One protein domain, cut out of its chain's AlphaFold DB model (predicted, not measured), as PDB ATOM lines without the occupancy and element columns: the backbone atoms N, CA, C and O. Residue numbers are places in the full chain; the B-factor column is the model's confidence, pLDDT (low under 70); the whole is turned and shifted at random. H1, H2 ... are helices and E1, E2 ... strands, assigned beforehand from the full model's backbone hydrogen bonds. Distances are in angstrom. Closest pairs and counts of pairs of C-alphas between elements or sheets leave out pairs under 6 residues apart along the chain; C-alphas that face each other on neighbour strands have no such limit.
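This is residues 193 to 342 of the 584 residues of an uncharacterized protein of Rathayibacter sp. VKM Ac-2760 (UniProt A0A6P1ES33). A single twisted wall of four parallel strands has H2 packed over its E1 and E2 part, while the long helix H1 runs past the E1 end of the wall and crosses H2. At the other end, beside E4, sit H5 and H6, and residues 257 to 278 swing away from the body in a wide loop. The printed part has 150 residues with six named helices and four named strands, in the order H1 E1 H2 H3 E2 H4 E3 H5 H6 E4; the sheet order is E1 E2 E3 E4, and the class is mixed, helices and strands. It is compact, with a radius of gyration of the C-alphas of 15.8 A, and spans 44 by 43 by 26 A.

The strands are E1, residues 221 to 226, E2, residues 251 to 256, E3, residues 290 to 297 and 23.4 A long, and E4, residues 337 to 341, which ends at C-alpha 341 (18.982, -35.725, -15.901). H1, residues 193 to 213, begins at C-alpha 193 (10.846, -48.632, 15.270) and is 30.3 A long. H2 is residues 228 to 239, 16.8 A; H3, 241 to 244; H4, 279 to 285; H5, 311 to 322, 17.0 A; H6, 326 to 330.

E1 and E4 are edge strands. Across the neighbour strands E1 and E2, N 223 and O 252 are within hydrogen-bond range at 2.8 A; across E2 and E3, N 253 and O 291 are within hydrogen-bond range at 2.8 A; and across E3 and E4, N 339 and O 294 are within hydrogen-bond range at 2.8 A. Three strand-helix-strand units, parallel neighbour strands with helices between them, have right-handed crossovers: E1, H2 H3, E2; E2, H4, E3; E3, H5 H6, E4. H1 and H2 on one face of the sheet make two layers, one of strands and one of helices. H2 has a height over the sheet of 9.5 A and lies over E1 and E2, along the strands at 16 degrees to E1 on the local plane. H1 touches H2 about perpendicular, at 77 degrees, closest at the C-alphas of Lys 199 and Ser 236, 4.9 A. H3 is near H1, with 6 pairs of C-alphas within 10 A. H4 and H5 only graze the sheet, with residues 280 to 284 and 317 to 321. H5 touches H6, closest at the C-alphas of Ser 320 and Ser 326, 5.6 A. Every O i to N i+4 pair is within hydrogen-bond range in H2, H4 and H6; in H1 16 of 17 are, in H5 7 of 8, and H3 is too short for one.

The C-alphas of Leu 193 and Ser 324, the two farthest apart, are 46.6 A apart. The printed part has no cut; its long links are E2 to H4 and E3 to H5. Mean pLDDT of the printed part is 78.4, with 36 residues under 70, among them 261 to 277 and 322 to 334.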
ATOM      1  N   LEU A 193      10.415 -49.578  14.232       88.12
ATOM      2  CA  LEU A 193      10.846 -48.632  15.270       88.12
ATOM      3  C   LEU A 193      12.027 -47.767  14.807       88.12
ATOM      4  O   LEU A 193      12.004 -46.550  14.950       88.12
ATOM      5  N   ARG A 194      13.036 -48.382  14.181       89.75
ATOM      6  CA  ARG A 194      14.209 -47.665  13.655       89.75
ATOM      7  C   ARG A 194      13.836 -46.801  12.443       89.75
ATOM      8  O   ARG A 194      14.280 -45.670  12.320       89.75
ATOM      9  N   SER A 195      12.941 -47.306  11.592       88.81
ATOM     10  CA  SER A 195      12.332 -46.543  10.495       88.81
ATOM     11  C   SER A 195      11.542 -45.327  10.999       88.81
ATOM     12  O   SER A 195      11.610 -44.263  10.388       88.81
ATOM     13  N   ALA A 196      10.815 -45.455  12.115       89.31
ATOM     14  CA  ALA A 196      10.119 -44.340  12.755       89.31
ATOM     15  C   ALA A 196      11.097 -43.278  13.271       89.31
ATOM     16  O   ALA A 196      10.858 -42.098  13.038       89.31
ATOM     17  N   ALA A 197      12.225 -43.683  13.866       91.19
ATOM     18  CA  ALA A 197      13.277 -42.751  14.275       91.19
ATOM     19  C   ALA A 197      13.840 -41.953  13.082       91.19
ATOM     20  O   ALA A 197      13.870 -40.728  13.132       91.19
ATOM     21  N   MET A 198      14.171 -42.618  11.966       91.31
ATOM     22  CA  MET A 198      14.619 -41.940  10.735       91.31
ATOM     23  C   MET A 198      13.580 -40.934  10.208       91.31
ATOM     24  O   MET A 198      13.920 -39.812   9.841       91.31
ATOM     25  N   LYS A 199      12.297 -41.320  10.172       91.38
ATOM     26  CA  LYS A 199      11.207 -40.437   9.718       91.38
ATOM     27  C   LYS A 199      11.003 -39.246  10.651       91.38
ATOM     28  O   LYS A 199      10.716 -38.153  10.160       91.38
ATOM     29  N   LYS A 200      11.163 -39.456  11.962       92.56
ATOM     30  CA  LYS A 200      11.058 -38.413  12.982       92.56
ATOM     31  C   LYS A 200      12.129 -37.341  12.805       92.56
ATOM     32  O   LYS A 200      11.782 -36.173  12.888       92.56
ATOM     33  N   VAL A 201      13.368 -37.707  12.461       92.75
ATOM     34  CA  VAL A 201      14.419 -36.721  12.132       92.75
ATOM     35  C   VAL A 201      13.942 -35.772  11.033       92.75
ATOM     36  O   VAL A 201      13.998 -34.559  11.203       92.75
ATOM     37  N   VAL A 202      13.403 -36.300   9.930       93.38
ATOM     38  CA  VAL A 202      12.891 -35.451   8.840       93.38
ATOM     39  C   VAL A 202      11.703 -34.599   9.298       93.38
ATOM     40  O   VAL A 202      11.662 -33.409   8.997       93.38
ATOM     41  N   ALA A 203      10.762 -35.177  10.046       92.69
ATOM     42  CA  ALA A 203       9.595 -34.455  10.556       92.69
ATOM     43  C   ALA A 203       9.997 -33.290  11.476       92.69
ATOM     44  O   ALA A 203       9.521 -32.168  11.305       92.69
ATOM     45  N   ASP A 204      10.931 -33.532  12.398       93.69
ATOM     46  CA  ASP A 204      11.439 -32.531  13.333       93.69
ATOM     47  C   ASP A 204      12.191 -31.410  12.589       93.69
ATOM     48  O   ASP A 204      12.064 -30.240  12.950       93.69
ATOM     49  N   ARG A 205      12.915 -31.728  11.504       93.94
ATOM     50  CA  ARG A 205      13.578 -30.718  10.655       93.94
ATOM     51  C   ARG A 205      12.595 -29.875   9.854       93.94
ATOM     52  O   ARG A 205      12.778 -28.665   9.775       93.94
ATOM     53  N   LEU A 206      11.536 -30.475   9.316       92.75
ATOM     54  CA  LEU A 206      10.463 -29.728   8.653       92.75
ATOM     55  C   LEU A 206       9.742 -28.804   9.635       92.75
ATOM     56  O   LEU A 206       9.478 -27.649   9.309       92.75
ATOM     57  N   LYS A 207       9.471 -29.287  10.852       92.44
ATOM     58  CA  LYS A 207       8.864 -28.481  11.912       92.44
ATOM     59  C   LYS A 207       9.765 -27.313  12.305       92.44
ATOM     60  O   LYS A 207       9.279 -26.194  12.419       92.44
ATOM     61  N   LEU A 208      11.067 -27.548  12.469       93.00
ATOM     62  CA  LEU A 208      12.032 -26.481  12.736       93.00
ATOM     63  C   LEU A 208      12.070 -25.455  11.597       93.00
ATOM     64  O   LEU A 208      12.041 -24.261  11.870       93.00
ATOM     65  N   ALA A 209      12.087 -25.900  10.337       92.62
ATOM     66  CA  ALA A 209      12.042 -25.005   9.182       92.62
ATOM     67  C   ALA A 209      10.778 -24.133   9.190       92.62
ATOM     68  O   ALA A 209      10.879 -22.917   9.065       92.62
ATOM     69  N   HIS A 210       9.605 -24.730   9.419       90.56
ATOM     70  CA  HIS A 210       8.343 -23.998   9.542       90.56
ATOM     71  C   HIS A 210       8.385 -22.960  10.679       90.56
ATOM     72  O   HIS A 210       8.028 -21.803  10.470       90.56
ATOM     73  N   LEU A 211       8.910 -23.330  11.853       90.62
ATOM     74  CA  LEU A 211       9.063 -22.409  12.985       90.62
ATOM     75  C   LEU A 211      10.017 -21.242  12.684       90.62
ATOM     76  O   LEU A 211       9.766 -20.126  13.130       90.62
ATOM     77  N   LEU A 212      11.096 -21.478  11.929       90.25
ATOM     78  CA  LEU A 212      12.038 -20.426  11.527       90.25
ATOM     79  C   LEU A 212      11.438 -19.449  10.508       90.25
ATOM     80  O   LEU A 212      11.857 -18.295  10.459       90.25
ATOM     81  N   LEU A 213      10.479 -19.899   9.696       86.56
ATOM     82  CA  LEU A 213       9.785 -19.048   8.728       86.56
ATOM     83  C   LEU A 213       8.750 -18.127   9.387       86.56
ATOM     84  O   LEU A 213       8.507 -17.034   8.869       86.56
ATOM     85  N   GLY A 214       8.184 -18.537  10.526       80.25
ATOM     86  CA  GLY A 214       7.109 -17.815  11.206       80.25
ATOM     87  C   GLY A 214       5.828 -17.747  10.364       80.25
ATOM     88  O   GLY A 214       5.600 -18.575   9.483       80.25
ATOM     89  N   GLU A 215       4.991 -16.737  10.599       70.56
ATOM     90  CA  GLU A 215       3.740 -16.505   9.853       70.56
ATOM     91  C   GLU A 215       3.979 -15.802   8.503       70.56
ATOM     92  O   GLU A 215       3.338 -14.803   8.179       70.56
ATOM     93  N   ARG A 216       4.941 -16.287   7.710       76.44
ATOM     94  CA  ARG A 216       5.236 -15.740   6.377       76.44
ATOM     95  C   ARG A 216       4.701 -16.661   5.280       76.44
ATOM     96  O   ARG A 216       5.377 -17.623   4.917       76.44
ATOM     97  N   PRO A 217       3.481 -16.405   4.764       69.12
ATOM     98  CA  PRO A 217       2.842 -17.271   3.772       69.12
ATOM     99  C   PRO A 217       3.499 -17.192   2.385       69.12
ATOM    100  O   PRO A 217       3.196 -18.006   1.517       69.12
ATOM    101  N   ASP A 218       4.379 -16.216   2.160       75.75
ATOM    102  CA  ASP A 218       5.099 -15.974   0.909       75.75
ATOM    103  C   ASP A 218       6.380 -16.807   0.756       75.75
ATOM    104  O   ASP A 218       6.984 -16.804  -0.318       75.75
ATOM    105  N   ILE A 219       6.795 -17.536   1.799       83.00
ATOM    106  CA  ILE A 219       8.039 -18.310   1.793       83.00
ATOM    107  C   ILE A 219       7.739 -19.804   1.793       83.00
ATOM    108  O   ILE A 219       6.933 -20.298   2.578       83.00
ATOM    109  N   GLU A 220       8.416 -20.535   0.912       89.31
ATOM    110  CA  GLU A 220       8.297 -21.985   0.793       89.31
ATOM    111  C   GLU A 220       9.408 -22.730   1.546       89.31
ATOM    112  O   GLU A 220      10.545 -22.267   1.657       89.31
ATOM    113  N   ILE A 221       9.093 -23.936   2.021       93.12
ATOM    114  CA  ILE A 221      10.089 -24.906   2.481       93.12
ATOM    115  C   ILE A 221      10.527 -25.737   1.278       93.12
ATOM    116  O   ILE A 221       9.742 -26.507   0.719       93.12
ATOM    117  N   ILE A 222      11.803 -25.628   0.913       94.75
ATOM    118  CA  ILE A 222      12.408 -26.416  -0.162       94.75
ATOM    119  C   ILE A 222      13.091 -27.637   0.450       94.75
ATOM    120  O   ILE A 222      14.078 -27.522   1.172       94.75
ATOM    121  N   VAL A 223      12.589 -28.828   0.134       95.31
ATOM    122  CA  VAL A 223      13.174 -30.087   0.601       95.31
ATOM    123  C   VAL A 223      14.002 -30.697  -0.517       95.31
ATOM    124  O   VAL A 223      13.470 -31.012  -1.579       95.31
ATOM    125  N   ILE A 224      15.293 -30.902  -0.276       95.44
ATOM    126  CA  ILE A 224      16.194 -31.603  -1.194       95.44
ATOM    127  C   ILE A 224      16.492 -32.965  -0.580       95.44
ATOM    128  O   ILE A 224      17.048 -33.058   0.510       95.44
ATOM    129  N   ALA A 225      16.086 -34.035  -1.258       93.12
ATOM    130  CA  ALA A 225      16.275 -35.393  -0.766       93.12
ATOM    131  C   ALA A 225      16.977 -36.242  -1.825       93.12
ATOM    132  O   ALA A 225      16.546 -36.274  -2.975       93.12
ATOM    133  N   HIS A 226      18.028 -36.964  -1.438       91.19
ATOM    134  CA  HIS A 226      18.809 -37.808  -2.346       91.19
ATOM    135  C   HIS A 226      18.741 -39.292  -1.961       91.19
ATOM    136  O   HIS A 226      18.677 -39.626  -0.779       91.19
ATOM    137  N   SER A 227      18.726 -40.190  -2.951       88.38
ATOM    138  CA  SER A 227      18.791 -41.652  -2.771       88.38
ATOM    139  C   SER A 227      17.823 -42.191  -1.705       88.38
ATOM    140  O   SER A 227      16.616 -42.018  -1.850       88.38
ATOM    141  N   GLN A 228      18.292 -42.837  -0.631       87.31
ATOM    142  CA  GLN A 228      17.457 -43.320   0.475       87.31
ATOM    143  C   GLN A 228      16.681 -42.195   1.176       87.31
ATOM    144  O   GLN A 228      15.528 -42.411   1.563       87.31
ATOM    145  N   GLY A 229      17.270 -41.002   1.291       89.69
ATOM    146  CA  GLY A 229      16.635 -39.835   1.900       89.69
ATOM    147  C   GLY A 229      15.302 -39.491   1.241       89.69
ATOM    148  O   GLY A 229      14.346 -39.175   1.933       89.69
ATOM    149  N   THR A 230      15.169 -39.685  -0.076       90.19
ATOM    150  CA  THR A 230      13.884 -39.485  -0.780       90.19
ATOM    151  C   THR A 230      12.755 -40.342  -0.215       90.19
ATOM    152  O   THR A 230      11.630 -39.869  -0.064       90.19
ATOM    153  N   ALA A 231      13.041 -41.600   0.124       87.69
ATOM    154  CA  ALA A 231      12.034 -42.524   0.609       87.69
ATOM    155  C   ALA A 231      11.654 -42.251   2.059       87.69
ATOM    156  O   ALA A 231      10.475 -42.335   2.397       87.69
ATOM    157  N   ILE A 232      12.634 -41.888   2.887       89.06
ATOM    158  CA  ILE A 232      12.398 -41.465   4.269       89.06
ATOM    159  C   ILE A 232      11.581 -40.171   4.276       89.06
ATOM    160  O   ILE A 232      10.574 -40.106   4.973       89.06
ATOM    161  N   THR A 233      11.957 -39.188   3.455       90.88
ATOM    162  CA  THR A 233      11.269 -37.900   3.344       90.88
ATOM    163  C   THR A 233       9.829 -38.062   2.884       90.88
ATOM    164  O   THR A 233       8.922 -37.599   3.569       90.88
ATOM    165  N   LEU A 234       9.587 -38.767   1.775       88.25
ATOM    166  CA  LEU A 234       8.224 -38.985   1.286       88.25
ATOM    167  C   LEU A 234       7.385 -39.786   2.292       88.25
ATOM    168  O   LEU A 234       6.233 -39.441   2.531       88.25
ATOM    169  N   ALA A 235       7.953 -40.820   2.926       87.25
ATOM    170  CA  ALA A 235       7.244 -41.573   3.959       87.25
ATOM    171  C   ALA A 235       6.926 -40.721   5.196       87.25
ATOM    172  O   ALA A 235       5.827 -40.835   5.725       87.25
ATOM    173  N   SER A 236       7.860 -39.871   5.632       88.94
ATOM    174  CA  SER A 236       7.655 -38.935   6.739       88.94
ATOM    175  C   SER A 236       6.504 -37.984   6.418       88.94
ATOM    176  O   SER A 236       5.537 -37.940   7.165       88.94
ATOM    177  N   LEU A 237       6.525 -37.349   5.243       86.88
ATOM    178  CA  LEU A 237       5.466 -36.443   4.792       86.88
ATOM    179  C   LEU A 237       4.088 -37.121   4.733       86.88
ATOM    180  O   LEU A 237       3.110 -36.551   5.205       86.88
ATOM    181  N   TYR A 238       3.989 -38.337   4.190       83.62
ATOM    182  CA  TYR A 238       2.706 -39.050   4.127       83.62
ATOM    183  C   TYR A 238       2.170 -39.466   5.498       83.62
ATOM    184  O   TYR A 238       0.970 -39.657   5.646       83.62
ATOM    185  N   GLU A 239       3.043 -39.697   6.475       81.69
ATOM    186  CA  GLU A 239       2.641 -40.173   7.798       81.69
ATOM    187  C   GLU A 239       2.432 -39.040   8.805       81.69
ATOM    188  O   GLU A 239       1.726 -39.248   9.780       81.69
ATOM    189  N   THR A 240       3.002 -37.856   8.578       78.62
ATOM    190  CA  THR A 240       2.856 -36.683   9.457       78.62
ATOM    191  C   THR A 240       1.883 -35.649   8.897       78.62
ATOM    192  O   THR A 240       1.855 -34.514   9.357       78.62
ATOM    193  N   GLU A 241       1.075 -36.004   7.897       77.75
ATOM    194  CA  GLU A 241       0.084 -35.104   7.290       77.75
ATOM    195  C   GLU A 241      -0.827 -34.450   8.340       77.75
ATOM    196  O   GLU A 241      -0.957 -33.232   8.369       77.75
ATOM    197  N   HIS A 242      -1.341 -35.233   9.289       71.50
ATOM    198  CA  HIS A 242      -2.168 -34.734  10.391       71.50
ATOM    199  C   HIS A 242      -1.440 -33.770  11.344       71.50
ATOM    200  O   HIS A 242      -2.083 -32.935  11.966       71.50
ATOM    201  N   GLU A 243      -0.109 -33.850  11.460       79.69
ATOM    202  CA  GLU A 243       0.677 -32.907  12.279       79.69
ATOM    203  C   GLU A 243       0.897 -31.569  11.559       79.69
ATOM    204  O   GLU A 243       1.378 -30.609  12.161       79.69
ATOM    205  N   ARG A 244       0.565 -31.520  10.265       81.06
ATOM    206  CA  ARG A 244       0.770 -30.386   9.364       81.06
ATOM    207  C   ARG A 244      -0.545 -29.806   8.844       81.06
ATOM    208  O   ARG A 244      -0.503 -28.946   7.975       81.06
ATOM    209  N   ALA A 245      -1.689 -30.252   9.369       76.50
ATOM    210  CA  ALA A 245      -3.010 -29.792   8.936       76.50
ATOM    211  C   ALA A 245      -3.178 -28.266   9.068       76.50
ATOM    212  O   ALA A 245      -3.834 -27.642   8.242       76.50
ATOM    213  N   ASP A 246      -2.519 -27.664  10.062       80.31
ATOM    214  CA  ASP A 246      -2.575 -26.220  10.317       80.31
ATOM    215  C   ASP A 246      -1.463 -25.430   9.598       80.31
ATOM    216  O   ASP A 246      -1.344 -24.217   9.770       80.31
ATOM    217  N   TRP A 247      -0.596 -26.092   8.819       84.19
ATOM    218  CA  TRP A 247       0.517 -25.415   8.152       84.19
ATOM    219  C   TRP A 247       0.030 -24.720   6.882       84.19
ATOM    220  O   TRP A 247      -0.408 -25.362   5.932       84.19
ATOM    221  N   THR A 248       0.190 -23.400   6.825       82.81
ATOM    222  CA  THR A 248      -0.054 -22.607   5.607       82.81
ATOM    223  C   THR A 248       1.171 -22.526   4.695       82.81
ATOM    224  O   THR A 248       1.064 -22.086   3.551       82.81
ATOM    225  N   THR A 249       2.339 -22.946   5.187       86.38
ATOM    226  CA  THR A 249       3.614 -22.867   4.471       86.38
ATOM    227  C   THR A 249       3.675 -23.888   3.329       86.38
ATOM    228  O   THR A 249       3.611 -25.094   3.594       86.38
ATOM    229  N   PRO A 250       3.870 -23.454   2.070       88.88
ATOM    230  CA  PRO A 250       4.071 -24.369   0.955       88.88
ATOM    231  C   PRO A 250       5.326 -25.227   1.150       88.88
ATOM    232  O   PRO A 250       6.373 -24.735   1.573       88.88
ATOM    233  N   ILE A 251       5.238 -26.512   0.809       90.56
ATOM    234  CA  ILE A 251       6.368 -27.444   0.833       90.56
ATOM    235  C   ILE A 251       6.625 -27.926  -0.586       90.56
ATOM    236  O   ILE A 251       5.806 -28.626  -1.191       90.56
ATOM    237  N   HIS A 252       7.808 -27.607  -1.094       92.38
ATOM    238  CA  HIS A 252       8.266 -28.074  -2.387       92.38
ATOM    239  C   HIS A 252       9.342 -29.145  -2.202       92.38
ATOM    240  O   HIS A 252      10.449 -28.874  -1.740       92.38
ATOM    241  N   VAL A 253       9.041 -30.379  -2.603       92.81
ATOM    242  CA  VAL A 253       9.961 -31.513  -2.486       92.81
ATOM    243  C   VAL A 253      10.657 -31.787  -3.809       92.81
ATOM    244  O   VAL A 253      10.022 -32.068  -4.823       92.81
ATOM    245  N   ASN A 254      11.983 -31.776  -3.772       94.31
ATOM    246  CA  ASN A 254      12.864 -32.124  -4.871       94.31
ATOM    247  C   ASN A 254      13.570 -33.437  -4.536       94.31
ATOM    248  O   ASN A 254      14.457 -33.492  -3.681       94.31
ATOM    249  N   THR A 255      13.163 -34.516  -5.198       93.25
ATOM    250  CA  THR A 255      13.781 -35.829  -5.008       93.25
ATOM    251  C   THR A 255      14.816 -36.082  -6.090       93.25
ATOM    252  O   THR A 255      14.495 -35.966  -7.268       93.25
ATOM    253  N   LEU A 256      16.035 -36.460  -5.709       92.12
ATOM    254  CA  LEU A 256      17.151 -36.725  -6.615       92.12
ATOM    255  C   LEU A 256      17.605 -38.177  -6.464       92.12
ATOM    256  O   LEU A 256      17.895 -38.642  -5.363       92.12
ATOM    257  N   GLY A 257      17.652 -38.931  -7.559       88.44
ATOM    258  CA  GLY A 257      18.107 -40.322  -7.496       88.44
ATOM    259  C   GLY A 257      17.210 -41.230  -6.652       88.44
ATOM    260  O   GLY A 257      17.701 -42.136  -5.984       88.44
ATOM    261  N   THR A 258      15.900 -40.973  -6.650       85.94
ATOM    262  CA  THR A 258      14.931 -41.597  -5.746       85.94
ATOM    263  C   THR A 258      15.025 -43.118  -5.666       85.94
ATOM    264  O   THR A 258      14.764 -43.820  -6.641       85.94
ATOM    265  N   ALA A 259      15.263 -43.658  -4.470       78.88
ATOM    266  CA  ALA A 259      15.253 -45.096  -4.224       78.88
ATOM    267  C   ALA A 259      13.810 -45.645  -4.167       78.88
ATOM    268  O   ALA A 259      13.290 -45.993  -3.106       78.88
ATOM    269  N   ILE A 260      13.151 -45.763  -5.328       72.19
ATOM    270  CA  ILE A 260      11.729 -46.152  -5.482       72.19
ATOM    271  C   ILE A 260      11.384 -47.439  -4.707       72.19
ATOM    272  O   ILE A 260      10.279 -47.623  -4.207       72.19
ATOM    273  N   ASN A 261      12.347 -48.348  -4.567       67.19
ATOM    274  CA  ASN A 261      12.209 -49.656  -3.911       67.19
ATOM    275  C   ASN A 261      11.912 -49.536  -2.417       67.19
ATOM    276  O   ASN A 261      11.438 -50.493  -1.796       67.19
ATOM    277  N   LEU A 262      12.252 -48.381  -1.856       68.94
ATOM    278  CA  LEU A 262      12.087 -48.053  -0.458       68.94
ATOM    279  C   LEU A 262      10.776 -47.316  -0.201       68.94
ATOM    280  O   LEU A 262      10.351 -47.275   0.947       68.94
ATOM    281  N   LEU A 263      10.088 -46.836  -1.245       65.69
ATOM    282  CA  LEU A 263       8.779 -46.183  -1.157       65.69
ATOM    283  C   LEU A 263       7.657 -47.189  -0.854       65.69
ATOM    284  O   LEU A 263       6.728 -47.388  -1.618       65.69
ATOM    285  N   GLY A 264       7.730 -47.884   0.268       59.84
ATOM    286  CA  GLY A 264       6.670 -48.763   0.738       59.84
ATOM    287  C   GLY A 264       6.729 -48.865   2.248       59.84
ATOM    288  O   GLY A 264       7.793 -48.678   2.833       59.84
ATOM    289  N   ARG A 265       5.598 -49.203   2.876       58.38
ATOM    290  CA  ARG A 265       5.542 -49.348   4.336       58.38
ATOM    291  C   ARG A 265       6.629 -50.316   4.810       58.38
ATOM    292  O   ARG A 265       6.844 -51.365   4.186       58.38
ATOM    293  N   SER A 266       7.325 -49.930   5.876       56.25
ATOM    294  CA  SER A 266       8.216 -50.831   6.596       56.25
ATOM    295  C   SER A 266       7.386 -51.975   7.173       56.25
ATOM    296  O   SER A 266       6.202 -51.822   7.483       56.25
ATOM    297  N   ALA A 267       7.976 -53.162   7.245       57.66
ATOM    298  CA  ALA A 267       7.277 -54.336   7.732       57.66
ATOM    299  C   ALA A 267       8.187 -55.156   8.627       57.66
ATOM    300  O   ALA A 267       9.341 -55.408   8.276       57.66
ATOM    301  N   TYR A 268       7.646 -55.614   9.757       54.31
ATOM    302  CA  TYR A 268       8.385 -56.450  10.697       54.31
ATOM    303  C   TYR A 268       8.989 -57.661   9.983       54.31
ATOM    304  O   TYR A 268       8.272 -58.495   9.417       54.31
ATOM    305  N   LEU A 269      10.324 -57.737  10.005       55.19
ATOM    306  CA  LEU A 269      11.118 -58.869   9.520       55.19
ATOM    307  C   LEU A 269      10.835 -59.284   8.063       55.19
ATOM    308  O   LEU A 269      11.108 -60.419   7.681       55.19
ATOM    309  N   GLY A 270      10.343 -58.368   7.228       49.84
ATOM    310  CA  GLY A 270      10.112 -58.639   5.808       49.84
ATOM    311  C   GLY A 270       8.829 -59.412   5.487       49.84
ATOM    312  O   GLY A 270       8.692 -59.880   4.356       49.84
ATOM    313  N   ARG A 271       7.856 -59.514   6.412       48.62
ATOM    314  CA  ARG A 271       6.475 -59.838   5.997       48.62
ATOM    315  C   ARG A 271       6.049 -58.794   4.964       48.62
ATOM    316  O   ARG A 271       6.323 -57.617   5.156       48.62
ATOM    317  N   ARG A 272       5.419 -59.180   3.850       51.22
ATOM    318  CA  ARG A 272       4.887 -58.181   2.905       51.22
ATOM    319  C   ARG A 272       3.924 -57.285   3.681       51.22
ATOM    320  O   ARG A 272       2.879 -57.765   4.109       51.22
ATOM    321  N   ALA A 273       4.260 -56.004   3.855       53.47
ATOM    322  CA  ALA A 273       3.238 -55.021   4.178       53.47
ATOM    323  C   ALA A 273       2.190 -55.137   3.069       53.47
ATOM    324  O   ALA A 273       2.505 -54.927   1.899       53.47
ATOM    325  N   SER A 274       0.970 -55.524   3.421       47.31
ATOM    326  CA  SER A 274      -0.157 -55.750   2.507       47.31
ATOM    327  C   SER A 274      -0.672 -54.464   1.840       47.31
ATOM    328  O   SER A 274      -1.759 -54.445   1.273       47.31
ATOM    329  N   GLY A 275       0.096 -53.374   1.903       56.38
ATOM    330  CA  GLY A 275      -0.260 -52.083   1.338       56.38
ATOM    331  C   GLY A 275       0.048 -52.003  -0.154       56.38
ATOM    332  O   GLY A 275       1.102 -52.439  -0.616       56.38
ATOM    333  N   ILE A 276      -0.869 -51.386  -0.892       60.28
ATOM    334  CA  ILE A 276      -0.676 -51.010  -2.291       60.28
ATOM    335  C   ILE A 276       0.465 -49.977  -2.361       60.28
ATOM    336  O   ILE A 276       0.552 -49.070  -1.532       60.28
ATOM    337  N   PHE A 277       1.375 -50.154  -3.322       69.69
ATOM    338  CA  PHE A 277       2.419 -49.183  -3.654       69.69
ATOM    339  C   PHE A 277       1.794 -48.072  -4.505       69.69
ATOM    340  O   PHE A 277       1.617 -48.244  -5.707       69.69
ATOM    341  N   ASP A 278       1.413 -46.964  -3.878       80.38
ATOM    342  CA  ASP A 278       0.670 -45.875  -4.519       80.38
ATOM    343  C   ASP A 278       1.223 -44.476  -4.175       80.38
ATOM    344  O   ASP A 278       0.481 -43.611  -3.706       80.38
ATOM    345  N   PRO A 279       2.533 -44.222  -4.392       78.81
ATOM    346  CA  PRO A 279       3.171 -42.967  -3.990       78.81
ATOM    347  C   PRO A 279       2.564 -41.743  -4.684       78.81
ATOM    348  O   PRO A 279       2.449 -40.691  -4.069       78.81
ATOM    349  N   VAL A 280       2.130 -41.873  -5.942       83.12
ATOM    350  CA  VAL A 280       1.505 -40.765  -6.676       83.12
ATOM    351  C   VAL A 280       0.096 -40.513  -6.158       83.12
ATOM    352  O   VAL A 280      -0.287 -39.361  -6.001       83.12
ATOM    353  N   LYS A 281      -0.662 -41.572  -5.851       84.25
ATOM    354  CA  LYS A 281      -1.993 -41.423  -5.255       84.25
ATOM    355  C   LYS A 281      -1.928 -40.756  -3.880       84.25
ATOM    356  O   LYS A 281      -2.715 -39.853  -3.619       84.25
ATOM    357  N   ARG A 282      -0.998 -41.184  -3.019       80.31
ATOM    358  CA  ARG A 282      -0.792 -40.585  -1.689       80.31
ATOM    359  C   ARG A 282      -0.356 -39.139  -1.791       80.31
ATOM    360  O   ARG A 282      -0.914 -38.299  -1.112       80.31
ATOM    361  N   TRP A 283       0.576 -38.858  -2.695       82.31
ATOM    362  CA  TRP A 283       0.971 -37.497  -3.020       82.31
ATOM    363  C   TRP A 283      -0.214 -36.625  -3.438       82.31
ATOM    364  O   TRP A 283      -0.400 -35.558  -2.879       82.31
ATOM    365  N   SER A 284      -1.036 -37.093  -4.382       81.81
ATOM    366  CA  SER A 284      -2.188 -36.325  -4.870       81.81
ATOM    367  C   SER A 284      -3.308 -36.162  -3.844       81.81
ATOM    368  O   SER A 284      -4.235 -35.403  -4.093       81.81
ATOM    369  N   ALA A 285      -3.263 -36.936  -2.756       80.88
ATOM    370  CA  ALA A 285      -4.207 -36.835  -1.654       80.88
ATOM    371  C   ALA A 285      -3.759 -35.826  -0.590       80.88
ATOM    372  O   ALA A 285      -4.604 -35.428   0.200       80.88
ATOM    373  N   LEU A 286      -2.480 -35.416  -0.589       76.69
ATOM    374  CA  LEU A 286      -1.999 -34.358   0.295       76.69
ATOM    375  C   LEU A 286      -2.718 -33.047  -0.049       76.69
ATOM    376  O   LEU A 286      -2.832 -32.690  -1.225       76.69
ATOM    377  N   GLU A 287      -3.193 -32.348   0.981       64.25
ATOM    378  CA  GLU A 287      -3.878 -31.059   0.842       64.25
ATOM    379  C   GLU A 287      -2.970 -29.948   0.261       64.25
ATOM    380  O   GLU A 287      -1.773 -30.131   0.014       64.25
ATOM    381  N   HIS A 288      -3.580 -28.795  -0.038       62.53
ATOM    382  CA  HIS A 288      -2.986 -27.653  -0.739       62.53
ATOM    383  C   HIS A 288      -1.572 -27.276  -0.251       62.53
ATOM    384  O   HIS A 288      -1.281 -27.280   0.937       62.53
ATOM    385  N   GLY A 289      -0.696 -26.893  -1.189       71.62
ATOM    386  CA  GLY A 289       0.648 -26.382  -0.878       71.62
ATOM    387  C   GLY A 289       1.786 -27.397  -1.008       71.62
ATOM    388  O   GLY A 289       2.936 -27.030  -0.787       71.62
ATOM    389  N   PHE A 290       1.512 -28.644  -1.413       83.81
ATOM    390  CA  PHE A 290       2.553 -29.643  -1.662       83.81
ATOM    391  C   PHE A 290       2.903 -29.786  -3.153       83.81
ATOM    392  O   PHE A 290       2.088 -30.224  -3.967       83.81
ATOM    393  N   ALA A 291       4.150 -29.488  -3.517       88.50
ATOM    394  CA  ALA A 291       4.675 -29.668  -4.871       88.50
ATOM    395  C   ALA A 291       5.818 -30.694  -4.897       88.50
ATOM    396  O   ALA A 291       6.582 -30.812  -3.942       88.50
ATOM    397  N   TRP A 292       5.930 -31.462  -5.988       89.88
ATOM    398  CA  TRP A 292       6.938 -32.521  -6.112       89.88
ATOM    399  C   TRP A 292       7.607 -32.532  -7.486       89.88
ATOM    400  O   TRP A 292       6.959 -32.787  -8.506       89.88
ATOM    401  N   ASP A 293       8.923 -32.333  -7.477       90.75
ATOM    402  CA  ASP A 293       9.806 -32.503  -8.625       90.75
ATOM    403  C   ASP A 293      10.705 -33.733  -8.405       90.75
ATOM    404  O   ASP A 293      11.338 -33.898  -7.360       90.75
ATOM    405  N   ASN A 294      10.756 -34.627  -9.394       90.38
ATOM    406  CA  ASN A 294      11.552 -35.849  -9.368       90.38
ATOM    407  C   ASN A 294      12.677 -35.779 -10.404       90.38
ATOM    408  O   ASN A 294      12.453 -35.959 -11.601       90.38
ATOM    409  N   PHE A 295      13.892 -35.561  -9.920       90.00
ATOM    410  CA  PHE A 295      15.130 -35.548 -10.681       90.00
ATOM    411  C   PHE A 295      15.760 -36.941 -10.697       90.00
ATOM    412  O   PHE A 295      16.022 -37.545  -9.655       90.00
ATOM    413  N   TRP A 296      16.039 -37.472 -11.884       87.12
ATOM    414  CA  TRP A 296      16.627 -38.805 -12.007       87.12
ATOM    415  C   TRP A 296      17.590 -38.896 -13.180       87.12
ATOM    416  O   TRP A 296      17.255 -38.548 -14.307       87.12
ATOM    417  N   GLY A 297      18.795 -39.389 -12.915       81.75
ATOM    418  CA  GLY A 297      19.801 -39.675 -13.922       81.75
ATOM    419  C   GLY A 297      19.307 -40.767 -14.860       81.75
ATOM    420  O   GLY A 297      18.840 -41.817 -14.423       81.75
ATOM    421  N   ILE A 298      19.426 -40.540 -16.166       75.75
ATOM    422  CA  ILE A 298      18.980 -41.494 -17.192       75.75
ATOM    423  C   ILE A 298      19.674 -42.847 -17.042       75.75
ATOM    424  O   ILE A 298      19.090 -43.862 -17.413       75.75
ATOM    425  N   TRP A 299      20.891 -42.876 -16.501       73.56
ATOM    426  CA  TRP A 299      21.654 -44.103 -16.297       73.56
ATOM    427  C   TRP A 299      21.827 -44.469 -14.835       73.56
ATOM    428  O   TRP A 299      22.468 -45.475 -14.556       73.56
ATOM    429  N   ASP A 300      21.264 -43.690 -13.919       77.81
ATOM    430  CA  ASP A 300      21.310 -43.999 -12.502       77.81
ATOM    431  C   ASP A 300      20.428 -45.233 -12.221       77.81
ATOM    432  O   ASP A 300      19.223 -45.195 -12.471       77.81
ATOM    433  N   PRO A 301      20.994 -46.350 -11.733       68.81
ATOM    434  CA  PRO A 301      20.251 -47.591 -11.543       68.81
ATOM    435  C   PRO A 301      19.381 -47.588 -10.279       68.81
ATOM    436  O   PRO A 301      18.504 -48.446 -10.133       68.81
ATOM    437  N   VAL A 302      19.625 -46.654  -9.352       71.38
ATOM    438  CA  VAL A 302      18.878 -46.524  -8.094       71.38
ATOM    439  C   VAL A 302      17.478 -45.909  -8.310       71.38
ATOM    440  O   VAL A 302      16.499 -46.549  -7.902       71.38
ATOM    441  N   PRO A 303      17.316 -44.752  -8.988       67.12
ATOM    442  CA  PRO A 303      16.050 -44.281  -9.516       67.12
ATOM    443  C   PRO A 303      15.700 -45.071 -10.765       67.12
ATOM    444  O   PRO A 303      16.230 -44.867 -11.849       67.12
ATOM    445  N   SER A 304      14.714 -45.950 -10.666       59.00
ATOM    446  CA  SER A 304      14.244 -46.700 -11.837       59.00
ATOM    447  C   SER A 304      13.327 -45.864 -12.760       59.00
ATOM    448  O   SER A 304      12.336 -46.388 -13.280       59.00
ATOM    449  N   GLY A 305      13.637 -44.570 -12.914       77.00
ATOM    450  CA  GLY A 305      12.993 -43.579 -13.778       77.00
ATOM    451  C   GLY A 305      11.758 -42.871 -13.200       77.00
ATOM    452  O   GLY A 305      11.710 -42.608 -11.997       77.00
ATOM    453  N   PRO A 306      10.768 -42.521 -14.045       81.69
ATOM    454  CA  PRO A 306       9.631 -41.715 -13.646       81.69
ATOM    455  C   PRO A 306       8.717 -42.455 -12.670       81.69
ATOM    456  O   PRO A 306       8.558 -43.683 -12.706       81.69
ATOM    457  N   MET A 307       8.064 -41.681 -11.814       85.00
ATOM    458  CA  MET A 307       7.210 -42.167 -10.745       85.00
ATOM    459  C   MET A 307       5.836 -42.595 -11.226       85.00
ATOM    460  O   MET A 307       5.269 -42.067 -12.177       85.00
ATOM    461  N   GLY A 308       5.259 -43.581 -10.542       82.88
ATOM    462  CA  GLY A 308       3.894 -44.012 -10.814       82.88
ATOM    463  C   GLY A 308       3.461 -45.214  -9.988       82.88
ATOM    464  O   GLY A 308       4.261 -46.114  -9.711       82.88
ATOM    465  N   ASP A 309       2.165 -45.249  -9.666       83.50
ATOM    466  CA  ASP A 309       1.530 -46.293  -8.838       83.50
ATOM    467  C   ASP A 309       1.513 -47.674  -9.504       83.50
ATOM    468  O   ASP A 309       1.320 -48.699  -8.860       83.50
ATOM    469  N   SER A 310       1.682 -47.733 -10.825       81.25
ATOM    470  CA  SER A 310       1.695 -48.990 -11.566       81.25
ATOM    471  C   SER A 310       2.739 -48.974 -12.667       81.25
ATOM    472  O   SER A 310       3.136 -47.918 -13.166       81.25
ATOM    473  N   ARG A 311       3.152 -50.171 -13.095       80.25
ATOM    474  CA  ARG A 311       4.058 -50.338 -14.239       80.25
ATOM    475  C   ARG A 311       3.522 -49.621 -15.483       80.25
ATOM    476  O   ARG A 311       4.269 -48.883 -16.105       80.25
ATOM    477  N   LYS A 312       2.223 -49.756 -15.784       83.69
ATOM    478  CA  LYS A 312       1.581 -49.107 -16.940       83.69
ATOM    479  C   LYS A 312       1.660 -47.576 -16.870       83.69
ATOM    480  O   LYS A 312       1.980 -46.954 -17.879       83.69
ATOM    481  N   LYS A 313       1.392 -46.976 -15.701       83.44
ATOM    482  CA  LYS A 313       1.490 -45.515 -15.505       83.44
ATOM    483  C   LYS A 313       2.936 -45.023 -15.648       83.44
ATOM    484  O   LYS A 313       3.167 -44.040 -16.344       83.44
ATOM    485  N   ARG A 314       3.903 -45.739 -15.058       82.12
ATOM    486  CA  ARG A 314       5.337 -45.424 -15.210       82.12
ATOM    487  C   ARG A 314       5.796 -45.528 -16.656       82.12
ATOM    488  O   ARG A 314       6.431 -44.613 -17.153       82.12
ATOM    489  N   ASP A 315       5.424 -46.598 -17.353       81.62
ATOM    490  CA  ASP A 315       5.777 -46.800 -18.760       81.62
ATOM    491  C   ASP A 315       5.133 -45.710 -19.652       81.62
ATOM    492  O   ASP A 315       5.738 -45.237 -20.611       81.62
ATOM    493  N   ALA A 316       3.915 -45.252 -19.340       80.62
ATOM    494  CA  ALA A 316       3.296 -44.122 -20.041       80.62
ATOM    495  C   ALA A 316       4.066 -42.807 -19.834       80.62
ATOM    496  O   ALA A 316       4.372 -42.139 -20.819       80.62
ATOM    497  N   ARG A 317       4.443 -42.486 -18.589       80.69
ATOM    498  CA  ARG A 317       5.291 -41.324 -18.259       80.69
ATOM    499  C   ARG A 317       6.669 -41.417 -18.902       80.69
ATOM    500  O   ARG A 317       7.206 -40.435 -19.399       80.69
ATOM    501  N   TRP A 318       7.220 -42.624 -18.959       79.94
ATOM    502  CA  TRP A 318       8.465 -42.870 -19.662       79.94
ATOM    503  C   TRP A 318       8.330 -42.502 -21.137       79.94
ATOM    504  O   TRP A 318       9.158 -41.771 -21.648       79.94
ATOM    505  N   ARG A 319       7.272 -42.933 -21.833       77.00
ATOM    506  CA  ARG A 319       7.067 -42.553 -23.243       77.00
ATOM    507  C   ARG A 319       6.845 -41.057 -23.422       77.00
ATOM    508  O   ARG A 319       7.422 -40.491 -24.346       77.00
ATOM    509  N   SER A 320       6.063 -40.422 -22.547       73.75
ATOM    510  CA  SER A 320       5.762 -38.991 -22.670       73.75
ATOM    511  C   SER A 320       7.011 -38.121 -22.555       73.75
ATOM    512  O   SER A 320       7.097 -37.104 -23.222       73.75
ATOM    513  N   ILE A 321       8.010 -38.541 -21.774       72.88
ATOM    514  CA  ILE A 321       9.297 -37.839 -21.640       72.88
ATOM    515  C   ILE A 321      10.132 -37.863 -22.936       72.88
ATOM    516  O   ILE A 321      11.025 -37.036 -23.114       72.88
ATOM    517  N   TYR A 322       9.885 -38.819 -23.835       66.44
ATOM    518  CA  TYR A 322      10.659 -38.999 -25.071       66.44
ATOM    519  C   TYR A 322       9.871 -38.634 -26.338       66.44
ATOM    520  O   TYR A 322      10.450 -38.623 -27.424       66.44
ATOM    521  N   SER A 323       8.578 -38.323 -26.225       64.44
ATOM    522  CA  SER A 323       7.777 -37.785 -27.327       64.44
ATOM    523  C   SER A 323       7.957 -36.271 -27.439       64.44
ATOM    524  O   SER A 323       7.876 -35.576 -26.436       64.44
ATOM    525  N   SER A 324       8.124 -35.744 -28.654       52.12
ATOM    526  CA  SER A 324       8.263 -34.304 -28.948       52.12
ATOM    527  C   SER A 324       7.020 -33.453 -28.635       52.12
ATOM    528  O   SER A 324       7.084 -32.232 -28.692       52.12
ATOM    529  N   SER A 325       5.895 -34.080 -28.287       50.28
ATOM    530  CA  SER A 325       4.630 -33.456 -27.872       50.28
ATOM    531  C   SER A 325       4.478 -33.339 -26.342       50.28
ATOM    532  O   SER A 325       3.367 -33.247 -25.822       50.28
ATOM    533  N   SER A 326       5.588 -33.392 -25.604       49.22
ATOM    534  CA  SER A 326       5.655 -33.636 -24.157       49.22
ATOM    535  C   SER A 326       5.175 -32.502 -23.248       49.22
ATOM    536  O   SER A 326       4.748 -32.798 -22.131       49.22
ATOM    537  N   SER A 327       5.202 -31.238 -23.685       48.38
ATOM    538  CA  SER A 327       4.906 -30.101 -22.798       48.38
ATOM    539  C   SER A 327       3.454 -30.080 -22.302       48.38
ATOM    540  O   SER A 327       3.213 -29.798 -21.131       48.38
ATOM    541  N   SER A 328       2.479 -30.466 -23.133       40.81
ATOM    542  CA  SER A 328       1.055 -30.472 -22.754       40.81
ATOM    543  C   SER A 328       0.603 -31.754 -22.035       40.81
ATOM    544  O   SER A 328      -0.317 -31.724 -21.215       40.81
ATOM    545  N   LEU A 329       1.263 -32.891 -22.288       45.94
ATOM    546  CA  LEU A 329       0.931 -34.185 -21.671       45.94
ATOM    547  C   LEU A 329       1.593 -34.400 -20.299       45.94
ATOM    548  O   LEU A 329       1.049 -35.133 -19.475       45.94
ATOM    549  N   GLN A 330       2.737 -33.760 -20.017       51.19
ATOM    550  CA  GLN A 330       3.349 -33.800 -18.679       51.19
ATOM    551  C   GLN A 330       2.528 -33.041 -17.629       51.19
ATOM    552  O   GLN A 330       2.534 -33.443 -16.469       51.19
ATOM    553  N   MET A 331       1.792 -31.995 -18.022       49.19
ATOM    554  CA  MET A 331       0.993 -31.187 -17.089       49.19
ATOM    555  C   MET A 331      -0.330 -31.843 -16.666       49.19
ATOM    556  O   MET A 331      -0.909 -31.439 -15.664       49.19
ATOM    557  N   SER A 332      -0.825 -32.846 -17.399       51.72
ATOM    558  CA  SER A 332      -2.171 -33.411 -17.198       51.72
ATOM    559  C   SER A 332      -2.204 -34.755 -16.458       51.72
ATOM    560  O   SER A 332      -3.266 -35.178 -16.002       51.72
ATOM    561  N   ALA A 333      -1.069 -35.443 -16.294       61.25
ATOM    562  CA  ALA A 333      -1.016 -36.711 -15.568       61.25
ATOM    563  C   ALA A 333      -0.693 -36.491 -14.074       61.25
ATOM    564  O   ALA A 333       0.374 -35.957 -13.772       61.25
ATOM    565  N   PRO A 334      -1.512 -36.980 -13.120       69.69
ATOM    566  CA  PRO A 334      -1.207 -36.864 -11.692       69.69
ATOM    567  C   PRO A 334       0.119 -37.562 -11.353       69.69
ATOM    568  O   PRO A 334       0.384 -38.660 -11.861       69.69
ATOM    569  N   GLY A 335       0.961 -36.902 -10.549       76.81
ATOM    570  CA  GLY A 335       2.288 -37.329 -10.075       76.81
ATOM    571  C   GLY A 335       3.348 -36.229 -10.216       76.81
ATOM    572  O   GLY A 335       3.028 -35.160 -10.734       76.81
ATOM    573  N   PRO A 336       4.603 -36.480  -9.801       86.38
ATOM    574  CA  PRO A 336       5.644 -35.455  -9.807       86.38
ATOM    575  C   PRO A 336       5.951 -34.940 -11.204       86.38
ATOM    576  O   PRO A 336       5.777 -35.662 -12.197       86.38
ATOM    577  N   ARG A 337       6.494 -33.721 -11.260       86.62
ATOM    578  CA  ARG A 337       7.186 -33.231 -12.451       86.62
ATOM    579  C   ARG A 337       8.471 -34.029 -12.625       86.62
ATOM    580  O   ARG A 337       9.267 -34.157 -11.702       86.62
ATOM    581  N   GLU A 338       8.637 -34.635 -13.792       84.62
ATOM    582  CA  GLU A 338       9.751 -35.544 -14.060       84.62
ATOM    583  C   GLU A 338      10.887 -34.791 -14.748       84.62
ATOM    584  O   GLU A 338      10.715 -34.296 -15.864       84.62
ATOM    585  N   HIS A 339      12.055 -34.777 -14.113       83.44
ATOM    586  CA  HIS A 339      13.268 -34.113 -14.579       83.44
ATOM    587  C   HIS A 339      14.350 -35.165 -14.867       83.44
ATOM    588  O   HIS A 339      15.193 -35.464 -14.021       83.44
ATOM    589  N   PRO A 340      14.323 -35.792 -16.052       81.81
ATOM    590  CA  PRO A 340      15.348 -36.748 -16.446       81.81
ATOM    591  C   PRO A 340      16.678 -36.036 -16.715       81.81
ATOM    592  O   PRO A 340      16.807 -35.259 -17.664       81.81
ATOM    593  N   LEU A 341      17.675 -36.354 -15.905       79.38
ATOM    594  CA  LEU A 341      18.982 -35.725 -15.901       79.38
ATOM    595  C   LEU A 341      20.023 -36.556 -16.622       79.38
ATOM    596  O   LEU A 341      19.936 -37.780 -16.741       79.38
ATOM    597  N   GLN A 342      21.065 -35.868 -17.042       75.06
ATOM    598  CA  GLN A 342      22.270 -36.478 -17.527       75.06
ATOM    599  C   GLN A 342      23.454 -36.030 -16.679       75.06
ATOM    600  O   GLN A 342      23.891 -34.890 -16.772       75.06
TER     601      GLN A 342